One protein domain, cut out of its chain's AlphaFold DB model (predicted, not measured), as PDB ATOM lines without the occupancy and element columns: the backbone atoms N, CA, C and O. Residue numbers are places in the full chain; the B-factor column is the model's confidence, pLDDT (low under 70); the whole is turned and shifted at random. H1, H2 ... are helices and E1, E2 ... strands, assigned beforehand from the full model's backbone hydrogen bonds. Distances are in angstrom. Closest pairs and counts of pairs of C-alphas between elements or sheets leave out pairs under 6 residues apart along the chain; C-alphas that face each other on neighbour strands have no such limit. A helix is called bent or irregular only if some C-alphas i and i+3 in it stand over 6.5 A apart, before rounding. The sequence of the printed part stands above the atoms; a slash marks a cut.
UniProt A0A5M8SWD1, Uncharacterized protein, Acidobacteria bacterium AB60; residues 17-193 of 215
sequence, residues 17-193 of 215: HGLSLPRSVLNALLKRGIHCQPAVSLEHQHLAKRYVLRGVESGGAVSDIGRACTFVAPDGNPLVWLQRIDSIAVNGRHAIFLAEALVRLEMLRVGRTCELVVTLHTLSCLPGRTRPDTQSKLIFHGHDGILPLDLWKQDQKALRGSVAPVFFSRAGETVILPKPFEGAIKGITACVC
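AT A GLANCE: This is residues 17 to 193 of the 215 residues of an uncharacterized protein of Acidobacteria bacterium AB60 (UniProt A0A5M8SWD1). A long, twisted slab of seven antiparallel strands has helix H2 packed slantwise on one face and the short H1 over the opposite face. The printed part has 177 residues, with H1, E1 to E7 and H2 in that order, a mixed class. It is compact, with a radius of gyration of the C-alphas of 16.6 A and spans of 53 by 43 by 32 A.

HOW THE PARTS SIT: Start at E2, residues 50 to 61, of a branched sheet. On one side find E1, residues 40 to 45, with N 43 and O 52 2.8 A apart, and E3, residues 65 to 72, with N 60 and O 67 2.9 A apart. On the other side is E4, residues 93 to 99, with N 55 and O 97 3.0 A apart. Next to E3 comes E5, residues 101 to 110, with N 68 and O 107 3.0 A apart; then E6, residues 113 to 124, where N 106 and O 117 are 2.9 A apart; then E7, residues 133 to 146, where N 120 and O 137 are 2.9 A apart. E1 E2 E3 and E5 E6 E7 are meanders, rows of hairpins. H2, residues 179 to 191, is on the sheet at a height of 8.6 A over it, slantwise to the strands at 46 degrees to E5 on the local plane; the closest C-alphas of H2 and E5 are those of Ile 188 and Met 107, 6.8 A apart, and the closest of H2 and E2 are those of Cys 191 and Gly 60, 5.3 A apart. H1, residues 23 to 31, is on the opposite face; its closest C-alpha to E3 is Leu 29, 7.6 A from Ile 65. Each O i to N i+4 pair of H1 is within hydrogen-bond range, and 7 of 9 in H2, which is irregular, C-alphas 180 and 183 being 7.7 A apart.

IN THESE COORDINATES: Find C-alpha 23 at (17.949, 41.170, 25.960), where H1 begins, and C-alpha 191 at (32.799, 27.349, 17.153), where H2 ends. E2 and E7 each measure 35.9 A, E6 35.6 A; E7 bends by 51 degrees at residue 143.

THE WHOLE: The C-alphas of Gly 128 and Asp 155 are farthest apart, 57.8 A. Links E3 to E4 and E7 to H2 are long; there is no cut, and residue 17 alone is under 70.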
ATOM      1  N   HIS A  17      13.737  26.482  22.230       63.91
ATOM      2  CA  HIS A  17      14.280  25.776  23.407       63.91
ATOM      3  C   HIS A  17      15.802  25.926  23.524       63.91
ATOM      4  O   HIS A  17      16.480  25.087  24.111       63.91
ATOM      5  N   GLY A  18      16.346  26.952  22.870       77.19
ATOM      6  CA  GLY A  18      17.746  27.334  22.996       77.19
ATOM      7  C   GLY A  18      18.032  28.039  24.322       77.19
ATOM      8  O   GLY A  18      17.168  28.115  25.197       77.19
ATOM      9  N   LEU A  19      19.227  28.605  24.455       89.19
ATOM     10  CA  LEU A  19      19.584  29.429  25.607       89.19
ATOM     11  C   LEU A  19      18.600  30.599  25.754       89.19
ATOM     12  O   LEU A  19      18.434  31.423  24.845       89.19
ATOM     13  N   SER A  20      17.970  30.697  26.925       88.56
ATOM     14  CA  SER A  20      17.097  31.818  27.276       88.56
ATOM     15  C   SER A  20      17.944  33.013  27.706       88.56
ATOM     16  O   SER A  20      18.191  33.233  28.890       88.56
ATOM     17  N   LEU A  21      18.424  33.778  26.727       89.38
ATOM     18  CA  LEU A  21      19.329  34.896  26.975       89.38
ATOM     19  C   LEU A  21      18.575  36.207  27.247       89.38
ATOM     20  O   LEU A  21      17.689  36.576  26.467       89.38
ATOM     21  N   PRO A  22      18.977  36.978  28.276       90.31
ATOM     22  CA  PRO A  22      18.471  38.327  28.490       90.31
ATOM     23  C   PRO A  22      18.715  39.233  27.279       90.31
ATOM     24  O   PRO A  22      19.706  39.102  26.552       90.31
ATOM     25  N   ARG A  23      17.842  40.231  27.089       92.00
ATOM     26  CA  ARG A  23      17.949  41.170  25.960       92.00
ATOM     27  C   ARG A  23      19.284  41.921  25.939       92.00
ATOM     28  O   ARG A  23      19.808  42.184  24.859       92.00
ATOM     29  N   SER A  24      19.845  42.231  27.106       94.00
ATOM     30  CA  SER A  24      21.165  42.858  27.247       94.00
ATOM     31  C   SER A  24      22.278  42.011  26.620       94.00
ATOM     32  O   SER A  24      23.076  42.536  25.845       94.00
ATOM     33  N   VAL A  25      22.279  40.698  26.871       93.94
ATOM     34  CA  VAL A  25      23.243  39.742  26.303       93.94
ATOM     35  C   VAL A  25      23.072  39.637  24.788       93.94
ATOM     36  O   VAL A  25      24.046  39.732  24.045       93.94
ATOM     37  N   LEU A  26      21.829  39.521  24.309       94.81
ATOM     38  CA  LEU A  26      21.535  39.498  22.871       94.81
ATOM     39  C   LEU A  26      22.041  40.763  22.164       94.81
ATOM     40  O   LEU A  26      22.667  40.677  21.110       94.81
ATOM     41  N   ASN A  27      21.823  41.935  22.761       96.19
ATOM     42  CA  ASN A  27      22.318  43.199  22.224       96.19
ATOM     43  C   ASN A  27      23.856  43.260  22.230       96.19
ATOM     44  O   ASN A  27      24.446  43.770  21.280       96.19
ATOM     45  N   ALA A  28      24.513  42.744  23.273       96.12
ATOM     46  CA  ALA A  28      25.973  42.708  23.364       96.12
ATOM     47  C   ALA A  28      26.612  41.825  22.278       96.12
ATOM     48  O   ALA A  28      27.645  42.206  21.724       96.12
ATOM     49  N   LEU A  29      25.982  40.691  21.954       97.31
ATOM     50  CA  LEU A  29      26.381  39.806  20.855       97.31
ATOM     51  C   LEU A  29      26.213  40.490  19.496       97.31
ATOM     52  O   LEU A  29      27.150  40.507  18.699       97.31
ATOM     53  N   LEU A  30      25.056  41.120  19.258       96.38
ATOM     54  CA  LEU A  30      24.783  41.842  18.012       96.38
ATOM     55  C   LEU A  30      25.768  42.994  17.785       96.38
ATOM     56  O   LEU A  30      26.288  43.141  16.685       96.38
ATOM     57  N   LYS A  31      26.082  43.774  18.829       97.00
ATOM     58  CA  LYS A  31      27.078  44.861  18.757       97.00
ATOM     59  C   LYS A  31      28.477  44.371  18.376       97.00
ATOM     60  O   LYS A  31      29.239  45.127  17.789       97.00
ATOM     61  N   ARG A  32      28.812  43.120  18.704       96.81
ATOM     62  CA  ARG A  32      30.085  42.470  18.350       96.81
ATOM     63  C   ARG A  32      30.012  41.681  17.038       96.81
ATOM     64  O   ARG A  32      30.950  40.966  16.702       96.81
ATOM     65  N   GLY A  33      28.898  41.788  16.311       96.81
ATOM     66  CA  GLY A  33      28.697  41.113  15.033       96.81
ATOM     67  C   GLY A  33      28.517  39.600  15.144       96.81
ATOM     68  O   GLY A  33      28.824  38.892  14.193       96.81
ATOM     69  N   ILE A  34      28.059  39.074  16.287       98.06
ATOM     70  CA  ILE A  34      27.767  37.642  16.446       98.06
ATOM     71  C   ILE A  34      26.280  37.397  16.179       98.06
ATOM     72  O   ILE A  34      25.411  37.823  16.945       98.06
ATOM     73  N   HIS A  35      25.989  36.662  15.105       95.25
ATOM     74  CA  HIS A  35      24.643  36.404  14.601       95.25
ATOM     75  C   HIS A  35      24.303  34.908  14.659       95.25
ATOM     76  O   HIS A  35      24.350  34.191  13.661       95.25
ATOM     77  N   CYS A  36      23.913  34.443  15.847       94.88
ATOM     78  CA  CYS A  36      23.465  33.069  16.082       94.88
ATOM     79  C   CYS A  36      21.942  32.928  15.879       94.88
ATOM     80  O   CYS A  36      21.163  33.714  16.423       94.88
ATOM     81  N   GLN A  37      21.513  31.900  15.145       93.12
ATOM     82  CA  GLN A  37      20.122  31.572  14.810       93.12
ATOM     83  C   GLN A  37      19.749  30.163  15.321       93.12
ATOM     84  O   GLN A  37      19.651  29.228  14.531       93.12
ATOM     85  N   PRO A  38      19.494  29.989  16.632       93.44
ATOM     86  CA  PRO A  38      19.260  28.669  17.242       93.44
ATOM     87  C   PRO A  38      17.859  28.085  16.990       93.44
ATOM     88  O   PRO A  38      17.518  27.013  17.501       93.44
ATOM     89  N   ALA A  39      17.015  28.802  16.251       91.88
ATOM     90  CA  ALA A  39      15.644  28.408  15.994       91.88
ATOM     91  C   ALA A  39      15.573  27.169  15.085       91.88
ATOM     92  O   ALA A  39      16.323  27.055  14.116       91.88
ATOM     93  N   VAL A  40      14.629  26.273  15.383       93.94
ATOM     94  CA  VAL A  40      14.289  25.120  14.537       93.94
ATOM     95  C   VAL A  40      12.922  25.363  13.914       93.94
ATOM     96  O   VAL A  40      11.985  25.726  14.630       93.94
ATOM     97  N   SER A  41      12.818  25.194  12.595       93.19
ATOM     98  CA  SER A  41      11.563  25.319  11.847       93.19
ATOM     99  C   SER A  41      11.090  23.981  11.289       93.19
ATOM    100  O   SER A  41      11.878  23.065  11.061       93.19
ATOM    101  N   LEU A  42       9.782  23.886  11.060       93.62
ATOM    102  CA  LEU A  42       9.156  22.800  10.314       93.62
ATOM    103  C   LEU A  42       9.011  23.184   8.838       93.62
ATOM    104  O   LEU A  42       8.335  24.167   8.530       93.62
ATOM    105  N   GLU A  43       9.562  22.372   7.944       94.12
ATOM    106  CA  GLU A  43       9.498  22.562   6.494       94.12
ATOM    107  C   GLU A  43       8.740  21.417   5.822       94.12
ATOM    108  O   GLU A  43       8.837  20.264   6.242       94.12
ATOM    109  N   HIS A  44       8.006  21.722   4.752       92.69
ATOM    110  CA  HIS A  44       7.307  20.725   3.943       92.69
ATOM    111  C   HIS A  44       8.030  20.511   2.609       92.69
ATOM    112  O   HIS A  44       8.173  21.432   1.805       92.69
ATOM    113  N   GLN A  45       8.474  19.282   2.351       91.31
ATOM    114  CA  GLN A  45       9.077  18.888   1.082       91.31
ATOM    115  C   GLN A  45       7.984  18.384   0.137       91.31
ATOM    116  O   GLN A  45       7.601  17.220   0.196       91.31
ATOM    117  N   HIS A  46       7.501  19.251  -0.757       90.12
ATOM    118  CA  HIS A  46       6.376  18.945  -1.651       90.12
ATOM    119  C   HIS A  46       6.607  17.721  -2.548       90.12
ATOM    120  O   HIS A  46       5.716  16.885  -2.668       90.12
ATOM    121  N   LEU A  47       7.803  17.581  -3.134       91.06
ATOM    122  CA  LEU A  47       8.132  16.448  -4.009       91.06
ATOM    123  C   LEU A  47       8.176  15.120  -3.242       91.06
ATOM    124  O   LEU A  47       7.641  14.119  -3.705       91.06
ATOM    125  N   ALA A  48       8.767  15.129  -2.044       89.12
ATOM    126  CA  ALA A  48       8.873  13.955  -1.180       89.12
ATOM    127  C   ALA A  48       7.625  13.727  -0.304       89.12
ATOM    128  O   ALA A  48       7.588  12.768   0.459       89.12
ATOM    129  N   LYS A  49       6.623  14.619  -0.386       90.50
ATOM    130  CA  LYS A  49       5.371  14.605   0.390       90.50
ATOM    131  C   LYS A  49       5.575  14.356   1.890       90.50
ATOM    132  O   LYS A  49       4.810  13.626   2.515       90.50
ATOM    133  N   ARG A  50       6.610  14.965   2.473       91.94
ATOM    134  CA  ARG A  50       6.954  14.794   3.891       91.94
ATOM    135  C   ARG A  50       7.304  16.109   4.566       91.94
ATOM    136  O   ARG A  50       7.696  17.076   3.913       91.94
ATOM    137  N   TYR A  51       7.203  16.119   5.887       93.62
ATOM    138  CA  TYR A  51       7.692  17.209   6.719       93.62
ATOM    139  C   TYR A  51       9.068  16.873   7.286       93.62
ATOM    140  O   TYR A  51       9.345  15.723   7.613       93.62
ATOM    141  N   VAL A  52       9.917  17.885   7.416       95.25
ATOM    142  CA  VAL A  52      11.253  17.775   8.006       95.25
ATOM    143  C   VAL A  52      11.510  18.956   8.930       95.25
ATOM    144  O   VAL A  52      10.961  20.042   8.752       95.25
ATOM    145  N   LEU A  53      12.368  18.752   9.919       96.06
ATOM    146  CA  LEU A  53      12.930  19.825  10.719       96.06
ATOM    147  C   LEU A  53      14.079  20.480   9.970       96.06
ATOM    148  O   LEU A  53      14.862  19.816   9.290       96.06
ATOM    149  N   ARG A  54      14.200  21.787  10.158       96.69
ATOM    150  CA  ARG A  54      15.239  22.611   9.571       96.69
ATOM    151  C   ARG A  54      16.006  23.357  10.655       96.69
ATOM    152  O   ARG A  54      15.424  24.091  11.451       96.69
ATOM    153  N   GLY A  55      17.329  23.214  10.615       96.00
ATOM    154  CA  GLY A  55      18.279  23.941  11.457       96.00
ATOM    155  C   GLY A  55      19.275  24.752  10.627       96.00
ATOM    156  O   GLY A  55      19.517  24.454   9.453       96.00
ATOM    157  N   VAL A  56      19.841  25.806  11.220       96.25
ATOM    158  CA  VAL A  56      20.941  26.593  10.638       96.25
ATOM    159  C   VAL A  56      22.112  26.611  11.610       96.25
ATOM    160  O   VAL A  56      22.024  27.246  12.661       96.25
ATOM    161  N   GLU A  57      23.226  25.965  11.263       97.56
ATOM    162  CA  GLU A  57      24.455  26.215  12.017       97.56
ATOM    163  C   GLU A  57      24.872  27.666  11.808       97.56
ATOM    164  O   GLU A  57      24.906  28.162  10.675       97.56
ATOM    165  N   SER A  58      25.134  28.360  12.909       97.25
ATOM    166  CA  SER A  58      25.437  29.783  12.884       97.25
ATOM    167  C   SER A  58      26.124  30.265  14.154       97.25
ATOM    168  O   SER A  58      26.098  29.593  15.185       97.25
ATOM    169  N   GLY A  59      26.690  31.465  14.079       97.69
ATOM    170  CA  GLY A  59      27.399  32.129  15.156       97.69
ATOM    171  C   GLY A  59      28.909  32.047  14.986       97.69
ATOM    172  O   GLY A  59      29.421  31.939  13.878       97.69
ATOM    173  N   GLY A  60      29.635  32.159  16.086       98.00
ATOM    174  CA  GLY A  60      31.090  32.239  16.100       98.00
ATOM    175  C   GLY A  60      31.553  33.047  17.299       98.00
ATOM    176  O   GLY A  60      30.881  33.068  18.338       98.00
ATOM    177  N   ALA A  61      32.681  33.737  17.161       98.25
ATOM    178  CA  ALA A  61      33.272  34.472  18.263       98.25
ATOM    179  C   ALA A  61      33.963  35.776  17.857       98.25
ATOM    180  O   ALA A  61      34.369  36.000  16.713       98.25
ATOM    181  N   VAL A  62      34.152  36.611  18.869       97.69
ATOM    182  CA  VAL A  62      35.258  37.562  18.980       97.69
ATOM    183  C   VAL A  62      36.125  37.139  20.177       97.69
ATOM    184  O   VAL A  62      35.903  36.077  20.762       97.69
ATOM    185  N   SER A  63      37.151  37.910  20.536       95.38
ATOM    186  CA  SER A  63      38.091  37.522  21.598       95.38
ATOM    187  C   SER A  63      37.403  37.303  22.954       95.38
ATOM    188  O   SER A  63      37.590  36.266  23.590       95.38
ATOM    189  N   ASP A  64      36.543  38.225  23.380       95.56
ATOM    190  CA  ASP A  64      35.933  38.213  24.715       95.56
ATOM    191  C   ASP A  64      34.660  37.362  24.816       95.56
ATOM    192  O   ASP A  64      34.373  36.826  25.883       95.56
ATOM    193  N   ILE A  65      33.909  37.190  23.727       97.88
ATOM    194  CA  ILE A  65      32.620  36.483  23.738       97.88
ATOM    195  C   ILE A  65      32.401  35.670  22.460       97.88
ATOM    196  O   ILE A  65      32.861  36.032  21.376       97.88
ATOM    197  N   GLY A  66      31.667  34.569  22.576       98.31
ATOM    198  CA  GLY A  66      31.214  33.763  21.447       98.31
ATOM    199  C   GLY A  66      29.824  33.200  21.690       98.31
ATOM    200  O   GLY A  66      29.464  32.898  22.820       98.31
ATOM    201  N   ARG A  67      29.032  33.047  20.632       98.44
ATOM    202  CA  ARG A  67      27.775  32.294  20.677       98.44
ATOM    203  C   ARG A  67      27.606  31.567  19.368       98.44
ATOM    204  O   ARG A  67      27.775  32.176  18.314       98.44
ATOM    205  N   ALA A  68      27.229  30.306  19.446       98.31
ATOM    206  CA  ALA A  68      26.960  29.506  18.272       98.31
ATOM    207  C   ALA A  68      25.885  28.464  18.548       98.31
ATOM    208  O   ALA A  68      25.665  28.054  19.691       98.31
ATOM    209  N   CYS A  69      25.255  28.006  17.473       97.56
ATOM    210  CA  CYS A  69      24.419  26.822  17.475       97.56
ATOM    211  C   CYS A  69      24.771  25.923  16.294       97.56
ATOM    212  O   CYS A  69      25.109  26.408  15.216       97.56
ATOM    213  N   THR A  70      24.639  24.618  16.485       97.44
ATOM    214  CA  THR A  70      24.829  23.594  15.452       97.44
ATOM    215  C   THR A  70      23.855  22.436  15.683       97.44
ATOM    216  O   THR A  70      23.116  22.425  16.674       97.44
ATOM    217  N   PHE A  71      23.834  21.482  14.755       97.81
ATOM    218  CA  PHE A  71      22.902  20.367  14.747       97.81
ATOM    219  C   PHE A  71      23.607  19.052  14.425       97.81
ATOM    220  O   PHE A  71      24.412  18.983  13.498       97.81
ATOM    221  N   VAL A  72      23.255  18.007  15.167       98.31
ATOM    222  CA  VAL A  72      23.702  16.623  14.951       98.31
ATOM    223  C   VAL A  72      22.511  15.671  14.955       98.31
ATOM    224  O   VAL A  72      21.387  16.057  15.300       98.31
ATOM    225  N   ALA A  73      22.744  14.432  14.536       97.88
ATOM    226  CA  ALA A  73      21.749  13.374  14.607       97.88
ATOM    227  C   ALA A  73      21.466  12.974  16.076       97.88
ATOM    228  O   ALA A  73      22.239  13.319  16.974       97.88
ATOM    229  N   PRO A  74      20.357  12.263  16.364       97.81
ATOM    230  CA  PRO A  74      20.012  11.833  17.725       97.81
ATOM    231  C   PRO A  74      21.059  10.965  18.434       97.81
ATOM    232  O   PRO A  74      21.092  10.936  19.661       97.81
ATOM    233  N   ASP A  75      21.909  10.279  17.676       96.94
ATOM    234  CA  ASP A  75      23.046   9.489  18.160       96.94
ATOM    235  C   ASP A  75      24.326  10.324  18.362       96.94
ATOM    236  O   ASP A  75      25.335   9.804  18.831       96.94
ATOM    237  N   GLY A  76      24.281  11.616  18.029       97.00
ATOM    238  CA  GLY A  76      25.388  12.559  18.125       97.00
ATOM    239  C   GLY A  76      26.306  12.607  16.907       97.00
ATOM    240  O   GLY A  76      27.231  13.422  16.888       97.00
ATOM    241  N   ASN A  77      26.032  11.805  15.874       96.56
ATOM    242  CA  ASN A  77      26.823  11.817  14.652       96.56
ATOM    243  C   ASN A  77      26.618  13.113  13.842       96.56
ATOM    244  O   ASN A  77      25.515  13.680  13.825       96.56
ATOM    245  N   PRO A  78      27.662  13.581  13.131       96.50
ATOM    246  CA  PRO A  78      27.552  14.680  12.181       96.50
ATOM    247  C   PRO A  78      26.410  14.493  11.182       96.50
ATOM    248  O   PRO A  78      26.255  13.429  10.585       96.50
ATOM    249  N   LEU A  79      25.639  15.557  10.951       96.19
ATOM    250  CA  LEU A  79      24.657  15.586   9.871       96.19
ATOM    251  C   LEU A  79      25.302  16.052   8.569       96.19
ATOM    252  O   LEU A  79      26.126  16.969   8.550       96.19
ATOM    253  N   VAL A  80      24.844  15.477   7.462       95.69
ATOM    254  CA  VAL A  80      25.120  16.025   6.134       95.69
ATOM    255  C   VAL A  80      24.363  17.345   5.987       95.69
ATOM    256  O   VAL A  80      23.150  17.401   6.212       95.69
ATOM    257  N   TRP A  81      25.055  18.421   5.618       94.81
ATOM    258  CA  TRP A  81      24.372  19.676   5.312       94.81
ATOM    259  C   TRP A  81      23.647  19.578   3.965       94.81
ATOM    260  O   TRP A  81      24.163  19.028   2.995       94.81
ATOM    261  N   LEU A  82      22.464  20.188   3.872       92.69
ATOM    262  CA  LEU A  82      21.805  20.451   2.590       92.69
ATOM    263  C   LEU A  82      22.637  21.432   1.759       92.69
ATOM    264  O   LEU A  82      22.792  21.280   0.554       92.69
ATOM    265  N   GLN A  83      23.130  22.476   2.423       92.94
ATOM    266  CA  GLN A  83      23.843  23.572   1.788       92.94
ATOM    267  C   GLN A  83      24.810  24.200   2.788       92.94
ATOM    268  O   GLN A  83      24.414  24.554   3.903       92.94
ATOM    269  N   ARG A  84      26.051  24.411   2.346       93.88
ATOM    270  CA  ARG A  84      26.981  25.331   3.002       93.88
ATOM    271  C   ARG A  84      26.668  26.761   2.564       93.88
ATOM    272  O   ARG A  84      26.369  27.004   1.397       93.88
ATOM    273  N   ILE A  85      26.711  27.698   3.501       93.00
ATOM    274  CA  ILE A  85      26.439  29.111   3.248       93.00
ATOM    275  C   ILE A  85      27.768  29.854   3.206       93.00
ATOM    276  O   ILE A  85      28.456  29.948   4.219       93.00
ATOM    277  N   ASP A  86      28.086  30.432   2.054       88.06
ATOM    278  CA  ASP A  86      29.203  31.360   1.930       88.06
ATOM    279  C   ASP A  86      28.718  32.765   2.318       88.06
ATOM    280  O   ASP A  86      28.031  33.453   1.563       88.06
ATOM    281  N   SER A  87      29.005  33.165   3.558       84.31
ATOM    282  CA  SER A  87      28.567  34.448   4.112       84.31
ATOM    283  C   SER A  87      29.593  35.556   3.859       84.31
ATOM    284  O   SER A  87      30.795  35.388   4.092       84.31
ATOM    285  N   ILE A  88      29.108  36.735   3.448       84.38
ATOM    286  CA  ILE A  88      29.926  37.956   3.351       84.38
ATOM    287  C   ILE A  88      30.454  38.322   4.749       84.38
ATOM    288  O   ILE A  88      31.662  38.491   4.944       84.38
ATOM    289  N   ALA A  89      29.549  38.374   5.731       88.19
ATOM    290  CA  ALA A  89      29.863  38.660   7.125       88.19
ATOM    291  C   ALA A  89      30.368  37.413   7.870       88.19
ATOM    292  O   ALA A  89      29.938  36.290   7.592       88.19
ATOM    293  N   VAL A  90      31.261  37.625   8.836       96.00
ATOM    294  CA  VAL A  90      31.710  36.597   9.787       96.00
ATOM    295  C   VAL A  90      30.671  36.356  10.886       96.00
ATOM    296  O   VAL A  90      29.755  37.155  11.062       96.00
ATOM    297  N   ASN A  91      30.849  35.280  11.656       97.19
ATOM    298  CA  ASN A  91      30.060  34.930  12.840       97.19
ATOM    299  C   ASN A  91      28.546  34.832  12.567       97.19
ATOM    300  O   ASN A  91      27.719  35.156  13.426       97.19
ATOM    301  N   GLY A  92      28.198  34.449  11.339       95.62
ATOM    302  CA  GLY A  92      26.846  34.440  10.801       95.62
ATOM    303  C   GLY A  92      26.346  33.028  10.546       95.62
ATOM    304  O   GLY A  92      26.504  32.147  11.375       95.62
ATOM    305  N   ARG A  93      25.706  32.801   9.400       96.31
ATOM    306  CA  ARG A  93      25.177  31.484   9.020       96.31
ATOM    307  C   ARG A  93      26.260  30.673   8.307       96.31
ATOM    308  O   ARG A  93      26.931  31.218   7.439       96.31
ATOM    309  N   HIS A  94      26.380  29.386   8.630       96.06
ATOM    310  CA  HIS A  94      27.420  28.502   8.092       96.06
ATOM    311  C   HIS A  94      26.860  27.355   7.249       96.06
ATOM    312  O   HIS A  94      27.385  27.066   6.176       96.06
ATOM    313  N   ALA A  95      25.795  26.692   7.707       96.75
ATOM    314  CA  ALA A  95      25.235  25.530   7.016       96.75
ATOM    315  C   ALA A  95      23.752  25.313   7.343       96.75
ATOM    316  O   ALA A  95      23.255  25.746   8.384       96.75
ATOM    317  N   ILE A  96      23.039  24.648   6.435       96.88
ATOM    318  CA  ILE A  96      21.622  24.289   6.567       96.88
ATOM    319  C   ILE A  96      21.498  22.780   6.733       96.88
ATOM    320  O   ILE A  96      22.040  22.033   5.925       96.88
ATOM    321  N   PHE A  97      20.712  22.349   7.716       96.62
ATOM    322  CA  PHE A  97      20.422  20.940   7.978       96.62
ATOM    323  C   PHE A  97      18.930  20.672   7.834       96.62
ATOM    324  O   PHE A  97      18.118  21.491   8.272       96.62
ATOM    325  N   LEU A  98      18.594  19.524   7.242       96.06
ATOM    326  CA  LEU A  98      17.240  18.982   7.177       96.06
ATOM    327  C   LEU A  98      17.247  17.545   7.701       96.06
ATOM    328  O   LEU A  98      18.022  16.729   7.209       96.06
ATOM    329  N   ALA A  99      16.379  17.229   8.659       95.50
ATOM    330  CA  ALA A  99      16.217  15.869   9.175       95.50
ATOM    331  C   ALA A  99      14.842  15.686   9.832       95.50
ATOM    332  O   ALA A  99      14.160  16.658  10.138       95.50
ATOM    333  N   GLU A 100      14.431  14.447  10.082       93.19
ATOM    334  CA  GLU A 100      13.188  14.153  10.822       93.19
ATOM    335  C   GLU A 100      13.357  14.332  12.339       93.19
ATOM    336  O   GLU A 100      12.395  14.615  13.055       93.19
ATOM    337  N   ALA A 101      14.601  14.243  12.815       95.94
ATOM    338  CA  ALA A 101      15.003  14.569  14.171       95.94
ATOM    339  C   ALA A 101      16.333  15.332  14.155       95.94
ATOM    340  O   ALA A 101      17.239  14.993  13.393       95.94
ATOM    341  N   LEU A 102      16.454  16.356  14.998       97.12
ATOM    342  CA  LEU A 102      17.666  17.163  15.143       97.12
ATOM    343  C   LEU A 102      18.025  17.295  16.618       97.12
ATOM    344  O   LEU A 102      17.176  17.675  17.422       97.12
ATOM    345  N   VAL A 103      19.288  17.084  16.973       97.94
ATOM    346  CA  VAL A 103      19.821  17.518  18.266       97.94
ATOM    347  C   VAL A 103      20.515  18.855  18.067       97.94
ATOM    348  O   VAL A 103      21.533  18.936  17.384       97.94
ATOM    349  N   ARG A 104      19.956  19.918  18.650       97.88
ATOM    350  CA  ARG A 104      20.599  21.232  18.709       97.88
ATOM    351  C   ARG A 104      21.615  21.239  19.837       97.88
ATOM    352  O   ARG A 104      21.262  20.915  20.969       97.88
ATOM    353  N   LEU A 105      22.814  21.728  19.544       98.19
ATOM    354  CA  LEU A 105      23.735  22.234  20.551       98.19
ATOM    355  C   LEU A 105      23.797  23.749  20.409       98.19
ATOM    356  O   LEU A 105      24.040  24.254  19.313       98.19
ATOM    357  N   GLU A 106      23.574  24.471  21.497       98.12
ATOM    358  CA  GLU A 106      23.777  25.914  21.564       98.12
ATOM    359  C   GLU A 106      24.697  26.239  22.731       98.12
ATOM    360  O   GLU A 106      24.483  25.761  23.844       98.12
ATOM    361  N   MET A 107      25.707  27.063  22.470       98.44
ATOM    362  CA  MET A 107      26.663  27.484  23.480       98.44
ATOM    363  C   MET A 107      26.855  28.998  23.444       98.44
ATOM    364  O   MET A 107      26.928  29.606  22.372       98.44
ATOM    365  N   LEU A 108      26.965  29.594  24.628       98.38
ATOM    366  CA  LEU A 108      27.435  30.958  24.855       98.38
ATOM    367  C   LEU A 108      28.732  30.868  25.656       98.38
ATOM    368  O   LEU A 108      28.787  30.134  26.632       98.38
ATOM    369  N   ARG A 109      29.753  31.630  25.275       97.75
ATOM    370  CA  ARG A 109      31.020  31.772  25.996       97.75
ATOM    371  C   ARG A 109      31.266  33.243  26.290       97.75
ATOM    372  O   ARG A 109      31.225  34.041  25.360       97.75
ATOM    373  N   VAL A 110      31.608  33.583  27.529       97.44
ATOM    374  CA  VAL A 110      32.136  34.891  27.945       97.44
ATOM    375  C   VAL A 110      33.470  34.647  28.650       97.44
ATOM    376  O   VAL A 110      33.516  34.057  29.725       97.44
ATOM    377  N   GLY A 111      34.578  35.050  28.031       95.88
ATOM    378  CA  GLY A 111      35.912  34.665  28.489       95.88
ATOM    379  C   GLY A 111      36.043  33.140  28.532       95.88
ATOM    380  O   GLY A 111      35.893  32.481  27.503       95.88
ATOM    381  N   ARG A 112      36.305  32.582  29.717       96.75
ATOM    382  CA  ARG A 112      36.353  31.126  29.937       96.75
ATOM    383  C   ARG A 112      35.038  30.539  30.441       96.75
ATOM    384  O   ARG A 112      34.924  29.321  30.464       96.75
ATOM    385  N   THR A 113      34.069  31.363  30.821       97.56
ATOM    386  CA  THR A 113      32.776  30.886  31.316       97.56
ATOM    387  C   THR A 113      31.854  30.578  30.145       97.56
ATOM    388  O   THR A 113      31.849  31.312  29.152       97.56
ATOM    389  N   CYS A 114      31.075  29.506  30.229       97.25
ATOM    390  CA  CYS A 114      30.147  29.122  29.180       97.25
ATOM    391  C   CYS A 114      28.845  28.507  29.695       97.25
ATOM    392  O   CYS A 114      28.801  27.839  30.721       97.25
ATOM    393  N   GLU A 115      27.801  28.701  28.900       97.31
ATOM    394  CA  GLU A 115      26.507  28.041  29.023       97.31
ATOM    395  C   GLU A 115      26.350  27.081  27.846       97.31
ATOM    396  O   GLU A 115      26.673  27.448  26.712       97.31
ATOM    397  N   LEU A 116      25.824  25.881  28.085       97.88
ATOM    398  CA  LEU A 116      25.568  24.881  27.047       97.88
ATOM    399  C   LEU A 116      24.169  24.296  27.200       97.88
ATOM    400  O   LEU A 116      23.834  23.738  28.241       97.88
ATOM    401  N   VAL A 117      23.390  24.321  26.122       97.56
ATOM    402  CA  VAL A 117      22.111  23.609  26.026       97.56
ATOM    403  C   VAL A 117      22.171  22.593  24.894       97.56
ATOM    404  O   VAL A 117      22.525  22.924  23.761       97.56
ATOM    405  N   VAL A 118      21.764  21.361  25.201       97.75
ATOM    406  CA  VAL A 118      21.547  20.289  24.225       97.75
ATOM    407  C   VAL A 118      20.064  19.931  24.219       97.75
ATOM    408  O   VAL A 118      19.493  19.590  25.258       97.75
ATOM    409  N   THR A 119      19.417  20.013  23.059       97.56
ATOM    410  CA  THR A 119      17.973  19.771  22.921       97.56
ATOM    411  C   THR A 119      17.686  18.862  21.739       97.56
ATOM    412  O   THR A 119      18.113  19.150  20.626       97.56
ATOM    413  N   LEU A 120      16.909  17.805  21.962       96.88
ATOM    414  CA  LEU A 120      16.356  16.976  20.896       96.88
ATOM    415  C   LEU A 120      15.070  17.605  20.368       96.88
ATOM    416  O   LEU A 120      14.186  17.942  21.149       96.88
ATOM    417  N   HIS A 121      14.954  17.693  19.051       96.06
ATOM    418  CA  HIS A 121      13.760  18.088  18.326       96.06
ATOM    419  C   HIS A 121      13.273  16.923  17.468       96.06
ATOM    420  O   HIS A 121      14.061  16.343  16.721       96.06
ATOM    421  N   THR A 122      11.985  16.605  17.552       95.19
ATOM    422  CA  THR A 122      11.330  15.549  16.767       95.19
ATOM    423  C   THR A 122      10.008  16.043  16.192       95.19
ATOM    424  O   THR A 122       9.445  17.051  16.628       95.19
ATOM    425  N   LEU A 123       9.509  15.327  15.190       92.94
ATOM    426  CA  LEU A 123       8.159  15.510  14.673       92.94
ATOM    427  C   LEU A 123       7.187  14.604  15.426       92.94
ATOM    428  O   LEU A 123       7.449  13.418  15.603       92.94
ATOM    429  N   SER A 124       6.050  15.158  15.839       88.88
ATOM    430  CA  SER A 124       4.938  14.401  16.405       88.88
ATOM    431  C   SER A 124       3.695  14.557  15.545       88.88
ATOM    432  O   SER A 124       3.222  15.675  15.319       88.88
ATOM    433  N   CYS A 125       3.151  13.434  15.091       83.94
ATOM    434  CA  CYS A 125       1.865  13.397  14.410       83.94
ATOM    435  C   CYS A 125       0.752  13.361  15.459       83.94
ATOM    436  O   CYS A 125       0.702  12.447  16.281       83.94
ATOM    437  N   LEU A 126      -0.137  14.353  15.432       76.19
ATOM    438  CA  LEU A 126      -1.335  14.354  16.267       76.19
ATOM    439  C   LEU A 126      -2.519  13.785  15.473       76.19
ATOM    440  O   LEU A 126      -2.664  14.126  14.294       76.19
ATOM    441  N   PRO A 127      -3.387  12.962  16.093       75.81
ATOM    442  CA  PRO A 127      -4.594  12.463  15.443       75.81
ATOM    443  C   PRO A 127      -5.418  13.604  14.826       75.81
ATOM    444  O   PRO A 127      -5.643  14.634  15.459       75.81
ATOM    445  N   GLY A 128      -5.847  13.435  13.572       76.19
ATOM    446  CA  GLY A 128      -6.657  14.424  12.852       76.19
ATOM    447  C   GLY A 128      -5.894  15.620  12.263       76.19
ATOM    448  O   GLY A 128      -6.529  16.514  11.707       76.19
ATOM    449  N   ARG A 129      -4.553  15.666  12.342       80.94
ATOM    450  CA  ARG A 129      -3.733  16.721  11.714       80.94
ATOM    451  C   ARG A 129      -2.762  16.153  10.681       80.94
ATOM    452  O   ARG A 129      -1.938  15.305  10.996       80.94
ATOM    453  N   THR A 130      -2.796  16.694   9.460       81.06
ATOM    454  CA  THR A 130      -1.835  16.349   8.391       81.06
ATOM    455  C   THR A 130      -0.456  16.970   8.618       81.06
ATOM    456  O   THR A 130       0.561  16.404   8.230       81.06
ATOM    457  N   ARG A 131      -0.409  18.156   9.235       88.25
ATOM    458  CA  ARG A 131       0.838  18.833   9.598       88.25
ATOM    459  C   ARG A 131       1.275  18.361  10.993       88.25
ATOM    460  O   ARG A 131       0.500  18.571  11.929       88.25
ATOM    461  N   PRO A 132       2.479  17.782  11.155       90.38
ATOM    462  CA  PRO A 132       2.980  17.403  12.468       90.38
ATOM    463  C   PRO A 132       3.317  18.646  13.296       90.38
ATOM    464  O   PRO A 132       3.627  19.712  12.756       90.38
ATOM    465  N   ASP A 133       3.283  18.493  14.614       89.06
ATOM    466  CA  ASP A 133       3.834  19.475  15.544       89.06
ATOM    467  C   ASP A 133       5.298  19.124  15.857       89.06
ATOM    468  O   ASP A 133       5.707  17.963  15.789       89.06
ATOM    469  N   THR A 134       6.106  20.133  16.183       90.62
ATOM    470  CA  THR A 134       7.492  19.927  16.622       90.62
ATOM    471  C   THR A 134       7.523  19.738  18.132       90.62
ATOM    472  O   THR A 134       7.118  20.629  18.878       90.62
ATOM    473  N   GLN A 135       8.049  18.604  18.588       90.75
ATOM    474  CA  GLN A 135       8.333  18.357  19.998       90.75
ATOM    475  C   GLN A 135       9.797  18.631  20.298       90.75
ATOM    476  O   GLN A 135      10.670  18.426  19.456       90.75
ATOM    477  N   SER A 136      10.061  19.115  21.508       91.44
ATOM    478  CA  SER A 136      11.418  19.395  21.966       91.44
ATOM    479  C   SER A 136      11.634  18.857  23.368       91.44
ATOM    480  O   SER A 136      10.801  19.059  24.249       91.44
ATOM    481  N   LYS A 137      12.773  18.203  23.580       92.19
ATOM    482  CA  LYS A 137      13.182  17.631  24.861       92.19
ATOM    483  C   LYS A 137      14.575  18.130  25.223       92.19
ATOM    484  O   LYS A 137      15.517  17.964  24.448       92.19
ATOM    485  N   LEU A 138      14.710  18.718  26.410       93.19
ATOM    486  CA  LEU A 138      16.013  19.059  26.975       93.19
ATOM    487  C   LEU A 138      16.786  17.769  27.280       93.19
ATOM    488  O   LEU A 138      16.275  16.895  27.978       93.19
ATOM    489  N   ILE A 139      17.995  17.652  26.737       95.75
ATOM    490  CA  ILE A 139      18.921  16.549  27.031       95.75
ATOM    491  C   ILE A 139      19.890  16.975  28.128       95.75
ATOM    492  O   ILE A 139      20.146  16.218  29.058       95.75
ATOM    493  N   PHE A 140      20.446  18.180  28.001       95.69
ATOM    494  CA  PHE A 140      21.466  18.685  28.907       95.69
ATOM    495  C   PHE A 140      21.407  20.204  28.991       95.69
ATOM    496  O   PHE A 140      21.172  20.875  27.983       95.69
ATOM    497  N   HIS A 141      21.658  20.721  30.189       95.31
ATOM    498  CA  HIS A 141      21.853  22.137  30.444       95.31
ATOM    499  C   HIS A 141      23.019  22.299  31.413       95.31
ATOM    500  O   HIS A 141      22.928  21.898  32.571       95.31
ATOM    501  N   GLY A 142      24.122  22.837  30.907       94.56
ATOM    502  CA  GLY A 142      25.295  23.179  31.689       94.56
ATOM    503  C   GLY A 142      25.328  24.679  31.930       94.56
ATOM    504  O   GLY A 142      25.323  25.446  30.965       94.56
ATOM    505  N   HIS A 143      25.380  25.050  33.205       93.31
ATOM    506  CA  HIS A 143      25.492  26.423  33.685       93.31
ATOM    507  C   HIS A 143      26.890  26.685  34.232       93.31
ATOM    508  O   HIS A 143      27.480  25.781  34.826       93.31
ATOM    509  N   ASP A 144      27.394  27.904  34.047       94.81
ATOM    510  CA  ASP A 144      28.661  28.377  34.614       94.81
ATOM    511  C   ASP A 144      29.853  27.440  34.328       94.81
ATOM    512  O   ASP A 144      30.769  27.277  35.136       94.81
ATOM    513  N   GLY A 145      29.849  26.797  33.157       97.19
ATOM    514  CA  GLY A 145      30.916  25.895  32.741       97.19
ATOM    515  C   GLY A 145      32.211  26.643  32.479       97.19
ATOM    516  O   GLY A 145      32.199  27.806  32.085       97.19
ATOM    517  N   ILE A 146      33.344  25.966  32.631       97.50
ATOM    518  CA  ILE A 146      34.666  26.574  32.494       97.50
ATOM    519  C   ILE A 146      35.429  25.912  31.350       97.50
ATOM    520  O   ILE A 146      35.544  24.686  31.270       97.50
ATOM    521  N   LEU A 147      35.995  26.740  30.474       96.62
ATOM    522  CA  LEU A 147      36.980  26.320  29.491       96.62
ATOM    523  C   LEU A 147      38.378  26.313  30.122       96.62
ATOM    524  O   LEU A 147      38.856  27.350  30.600       96.62
ATOM    525  N   PRO A 148      39.088  25.172  30.081       90.62
ATOM    526  CA  PRO A 148      40.389  25.042  30.725       90.62
ATOM    527  C   PRO A 148      41.480  25.849  30.024       90.62
ATOM    528  O   PRO A 148      42.528  26.067  30.619       90.62
ATOM    529  N   LEU A 149      41.248  26.331  28.796       94.50
ATOM    530  CA  LEU A 149      42.201  27.068  27.960       94.50
ATOM    531  C   LEU A 149      41.529  28.282  27.303       94.50
ATOM    532  O   LEU A 149      40.330  28.259  27.022       94.50
ATOM    533  N   ASP A 150      42.314  29.317  26.993       95.69
ATOM    534  CA  ASP A 150      41.855  30.468  26.203       95.69
ATOM    535  C   ASP A 150      41.827  30.108  24.709       95.69
ATOM    536  O   ASP A 150      42.607  30.617  23.905       95.69
ATOM    537  N   LEU A 151      40.938  29.191  24.329       95.88
ATOM    538  CA  LEU A 151      40.932  28.569  23.003       95.88
ATOM    539  C   LEU A 151      40.780  29.570  21.847       95.88
ATOM    540  O   LEU A 151      41.141  29.246  20.723       95.88
ATOM    541  N   TRP A 152      40.279  30.785  22.085       95.69
ATOM    542  CA  TRP A 152      40.171  31.840  21.067       95.69
ATOM    543  C   TRP A 152      41.508  32.507  20.719       95.69
ATOM    544  O   TRP A 152      41.589  33.198  19.701       95.69
ATOM    545  N   LYS A 153      42.562  32.288  21.514       95.75
ATOM    546  CA  LYS A 153      43.913  32.764  21.204       95.75
ATOM    547  C   LYS A 153      44.552  31.926  20.091       95.75
ATOM    548  O   LYS A 153      44.135  30.799  19.813       95.75
ATOM    549  N   GLN A 154      45.522  32.523  19.404       91.25
ATOM    550  CA  GLN A 154      46.132  31.952  18.201       91.25
ATOM    551  C   GLN A 154      47.026  30.742  18.510       91.25
ATOM    552  O   GLN A 154      46.999  29.760  17.774       91.25
ATOM    553  N   ASP A 155      47.764  30.795  19.616       94.06
ATOM    554  CA  ASP A 155      48.613  29.718  20.141       94.06
ATOM    555  C   ASP A 155      47.807  28.465  20.522       94.06
ATOM    556  O   ASP A 155      48.307  27.349  20.433       94.06
ATOM    557  N   GLN A 156      46.527  28.634  20.863       93.56
ATOM    558  CA  GLN A 156      45.620  27.543  21.234       93.56
ATOM    559  C   GLN A 156      44.777  27.016  20.059       93.56
ATOM    560  O   GLN A 156      43.921  26.147  20.242       93.56
ATOM    561  N   LYS A 157      44.993  27.516  18.832       90.38
ATOM    562  CA  LYS A 157      44.167  27.174  17.659       90.38
ATOM    563  C   LYS A 157      44.151  25.671  17.360       90.38
ATOM    564  O   LYS A 157      43.100  25.154  16.990       90.38
ATOM    565  N   ALA A 158      45.276  24.980  17.550       93.00
ATOM    566  CA  ALA A 158      45.406  23.542  17.295       93.00
ATOM    567  C   ALA A 158      44.565  22.663  18.244       93.00
ATOM    568  O   ALA A 158      44.267  21.522  17.913       93.00
ATOM    569  N   LEU A 159      44.157  23.193  19.403       94.62
ATOM    570  CA  LEU A 159      43.359  22.473  20.404       94.62
ATOM    571  C   LEU A 159      41.848  22.718  20.256       94.62
ATOM    572  O   LEU A 159      41.030  22.146  20.980       94.62
ATOM    573  N   ARG A 160      41.432  23.576  19.318       93.31
ATOM    574  CA  ARG A 160      40.007  23.782  19.039       93.31
ATOM    575  C   ARG A 160      39.418  22.497  18.462       93.31
ATOM    576  O   ARG A 160      39.930  21.960  17.489       93.31
ATOM    577  N   GLY A 161      38.318  22.031  19.047       93.62
ATOM    578  CA  GLY A 161      37.634  20.806  18.621       93.62
ATOM    579  C   GLY A 161      38.085  19.543  19.357       93.62
ATOM    580  O   GLY A 161      37.456  18.504  19.189       93.62
ATOM    581  N   SER A 162      39.107  19.622  20.216       95.75
ATOM    582  CA  SER A 162      39.494  18.522  21.113       95.75
ATOM    583  C   SER A 162      39.099  18.765  22.574       95.75
ATOM    584  O   SER A 162      38.955  17.807  23.337       95.75
ATOM    585  N   VAL A 163      38.861  20.024  22.950       96.19
ATOM    586  CA  VAL A 163      38.527  20.446  24.317       96.19
ATOM    587  C   VAL A 163      37.022  20.659  24.480       96.19
ATOM    588  O   VAL A 163      36.388  21.324  23.662       96.19
ATOM    589  N   ALA A 164      36.468  20.110  25.561       97.25
ATOM    590  CA  ALA A 164      35.111  20.376  26.028       97.25
ATOM    591  C   ALA A 164      35.156  21.241  27.303       97.25
ATOM    592  O   ALA A 164      36.160  21.201  28.023       97.25
ATOM    593  N   PRO A 165      34.099  22.012  27.605       97.56
ATOM    594  CA  PRO A 165      33.954  22.657  28.904       97.56
ATOM    595  C   PRO A 165      33.775  21.638  30.027       97.56
ATOM    596  O   PRO A 165      33.264  20.536  29.819       97.56
ATOM    597  N   VAL A 166      34.144  22.059  31.232       98.00
ATOM    598  CA  VAL A 166      33.862  21.336  32.471       98.00
ATOM    599  C   VAL A 166      32.733  22.054  33.196       98.00
ATOM    600  O   VAL A 166      32.766  23.275  33.333       98.00
ATOM    601  N   PHE A 167      31.743  21.299  33.658       97.50
ATOM    602  CA  PHE A 167      30.637  21.809  34.464       97.50
ATOM    603  C   PHE A 167      30.680  21.173  35.846       97.50
ATOM    604  O   PHE A 167      31.132  20.036  35.990       97.50
ATOM    605  N   PHE A 168      30.161  21.888  36.838       96.62
ATOM    606  CA  PHE A 168      30.091  21.416  38.214       96.62
ATOM    607  C   PHE A 168      28.651  21.450  38.723       96.62
ATOM    608  O   PHE A 168      27.852  22.303  38.335       96.62
ATOM    609  N   SER A 169      28.309  20.499  39.588       92.81
ATOM    610  CA  SER A 169      27.070  20.532  40.350       92.81
ATOM    611  C   SER A 169      27.139  21.660  41.382       92.81
ATOM    612  O   SER A 169      28.209  22.193  41.683       92.81
ATOM    613  N   ARG A 170      26.006  21.997  42.006       90.31
ATOM    614  CA  ARG A 170      26.002  22.957  43.126       90.31
ATOM    615  C   ARG A 170      26.873  22.509  44.307       90.31
ATOM    616  O   ARG A 170      27.275  23.352  45.097       90.31
ATOM    617  N   ALA A 171      27.148  21.209  44.423       94.25
ATOM    618  CA  ALA A 171      28.025  20.635  45.441       94.25
ATOM    619  C   ALA A 171      29.511  20.611  45.022       94.25
ATOM    620  O   ALA A 171      30.350  20.174  45.801       94.25
ATOM    621  N   GLY A 172      29.849  21.074  43.810       93.50
ATOM    622  CA  GLY A 172      31.224  21.121  43.304       93.50
ATOM    623  C   GLY A 172      31.701  19.840  42.612       93.50
ATOM    624  O   GLY A 172      32.873  19.738  42.263       93.50
ATOM    625  N   GLU A 173      30.821  18.867  42.381       96.38
ATOM    626  CA  GLU A 173      31.171  17.630  41.676       96.38
ATOM    627  C   GLU A 173      31.142  17.839  40.163       96.38
ATOM    628  O   GLU A 173      30.241  18.495  39.640       96.38
ATOM    629  N   THR A 174      32.089  17.246  39.436       96.38
ATOM    630  CA  THR A 174      32.107  17.319  37.971       96.38
ATOM    631  C   THR A 174      30.857  16.674  37.375       96.38
ATOM    632  O   THR A 174      30.563  15.503  37.615       96.38
ATOM    633  N   VAL A 175      30.147  17.421  36.532       96.62
ATOM    634  CA  VAL A 175      28.990  16.919  35.789       96.62
ATOM    635  C   VAL A 175      29.466  16.186  34.540       96.62
ATOM    636  O   VAL A 175      30.215  16.723  33.724       96.62
ATOM    637  N   ILE A 176      28.991  14.953  34.370       96.69
ATOM    638  CA  ILE A 176      29.304  14.126  33.204       96.69
ATOM    639  C   ILE A 176      28.533  14.649  31.988       96.69
ATOM    640  O   ILE A 176      27.306  14.761  32.010       96.69
ATOM    641  N   LEU A 177      29.259  14.942  30.908       97.31
ATOM    642  CA  LEU A 177      28.658  15.315  29.631       97.31
ATOM    643  C   LEU A 177      27.930  14.111  29.005       97.31
ATOM    644  O   LEU A 177      28.377  12.972  29.157       97.31
ATOM    645  N   PRO A 178      26.832  14.318  28.258       97.25
ATOM    646  CA  PRO A 178      26.156  13.211  27.595       97.25
ATOM    647  C   PRO A 178      27.062  12.567  26.534       97.25
ATOM    648  O   PRO A 178      27.339  13.175  25.498       97.25
ATOM    649  N   LYS A 179      27.477  11.318  26.779       97.12
ATOM    650  CA  LYS A 179      28.457  10.582  25.958       97.12
ATOM    651  C   LYS A 179      28.215  10.639  24.443       97.12
ATOM    652  O   LYS A 179      29.170  10.934  23.728       97.12
ATOM    653  N   PRO A 180      26.983  10.430  23.925       97.56
ATOM    654  CA  PRO A 180      26.744  10.478  22.479       97.56
ATOM    655  C   PRO A 180      27.127  11.827  21.855       97.56
ATOM    656  O   PRO A 180      27.537  11.894  20.704       97.56
ATOM    657  N   PHE A 181      27.042  12.913  22.628       98.25
ATOM    658  CA  PHE A 181      27.241  14.273  22.138       98.25
ATOM    659  C   PHE A 181      28.624  14.844  22.462       98.25
ATOM    660  O   PHE A 181      28.866  16.001  22.140       98.25
ATOM    661  N   GLU A 182      29.557  14.088  23.052       97.31
ATOM    662  CA  GLU A 182      30.879  14.617  23.435       97.31
ATOM    663  C   GLU A 182      31.649  15.231  22.257       97.31
ATOM    664  O   GLU A 182      32.172  16.342  22.369       97.31
ATOM    665  N   GLY A 183      31.690  14.546  21.109       97.56
ATOM    666  CA  GLY A 183      32.331  15.070  19.898       97.56
ATOM    667  C   GLY A 183      31.669  16.360  19.412       97.56
ATOM    668  O   GLY A 183      32.345  17.344  19.112       97.56
ATOM    669  N   ALA A 184      30.335  16.397  19.432       98.19
ATOM    670  CA  ALA A 184      29.565  17.578  19.067       98.19
ATOM    671  C   ALA A 184      29.782  18.745  20.050       98.19
ATOM    672  O   ALA A 184      29.894  19.897  19.631       98.19
ATOM    673  N   ILE A 185      29.903  18.456  21.350       98.62
ATOM    674  CA  ILE A 185      30.181  19.445  22.398       98.62
ATOM    675  C   ILE A 185      31.564  20.069  22.186       98.62
ATOM    676  O   ILE A 185      31.709  21.292  22.249       98.62
ATOM    677  N   LYS A 186      32.580  19.268  21.855       98.31
ATOM    678  CA  LYS A 186      33.905  19.786  21.476       98.31
ATOM    679  C   LYS A 186      33.839  20.629  20.198       98.31
ATOM    680  O   LYS A 186      34.448  21.697  20.126       98.31
ATOM    681  N   GLY A 187      33.048  20.200  19.216       98.06
ATOM    682  CA  GLY A 187      32.810  20.947  17.981       98.06
ATOM    683  C   GLY A 187      32.164  22.319  18.215       98.06
ATOM    684  O   GLY A 187      32.659  23.328  17.711       98.06
ATOM    685  N   ILE A 188      31.098  22.402  19.022       98.44
ATOM    686  CA  ILE A 188      30.449  23.691  19.322       98.44
ATOM    687  C   ILE A 188      31.344  24.577  20.196       98.44
ATOM    688  O   ILE A 188      31.373  25.791  19.998       98.44
ATOM    689  N   THR A 189      32.154  23.971  21.072       98.62
ATOM    690  CA  THR A 189      33.204  24.664  21.837       98.62
ATOM    691  C   THR A 189      34.220  25.318  20.904       98.62
ATOM    692  O   THR A 189      34.571  26.486  21.084       98.62
ATOM    693  N   ALA A 190      34.647  24.611  19.853       98.19
ATOM    694  CA  ALA A 190      35.506  25.175  18.817       98.19
ATOM    695  C   ALA A 190      34.850  26.377  18.124       98.19
ATOM    696  O   ALA A 190      35.520  27.383  17.896       98.19
ATOM    697  N   CYS A 191      33.549  26.292  17.829       98.06
ATOM    698  CA  CYS A 191      32.799  27.349  17.153       98.06
ATOM    699  C   CYS A 191      32.706  28.632  17.992       98.06
ATOM    700  O   CYS A 191      33.062  29.708  17.509       98.06
ATOM    701  N   VAL A 192      32.355  28.537  19.281       98.38
ATOM    702  CA  VAL A 192      32.324  29.708  20.189       98.38
ATOM    703  C   VAL A 192      33.711  30.251  20.558       98.38
ATOM    704  O   VAL A 192      33.819  31.263  21.258       98.38
ATOM    705  N   CYS A 193      34.773  29.604  20.080       98.25
ATOM    706  CA  CYS A 193      36.158  30.062  20.174       98.25
ATOM    707  C   CYS A 193      36.755  30.445  18.806       98.25
ATOM    708  O   CYS A 193      37.911  30.866  18.731       98.25
TER     709      CYS A 193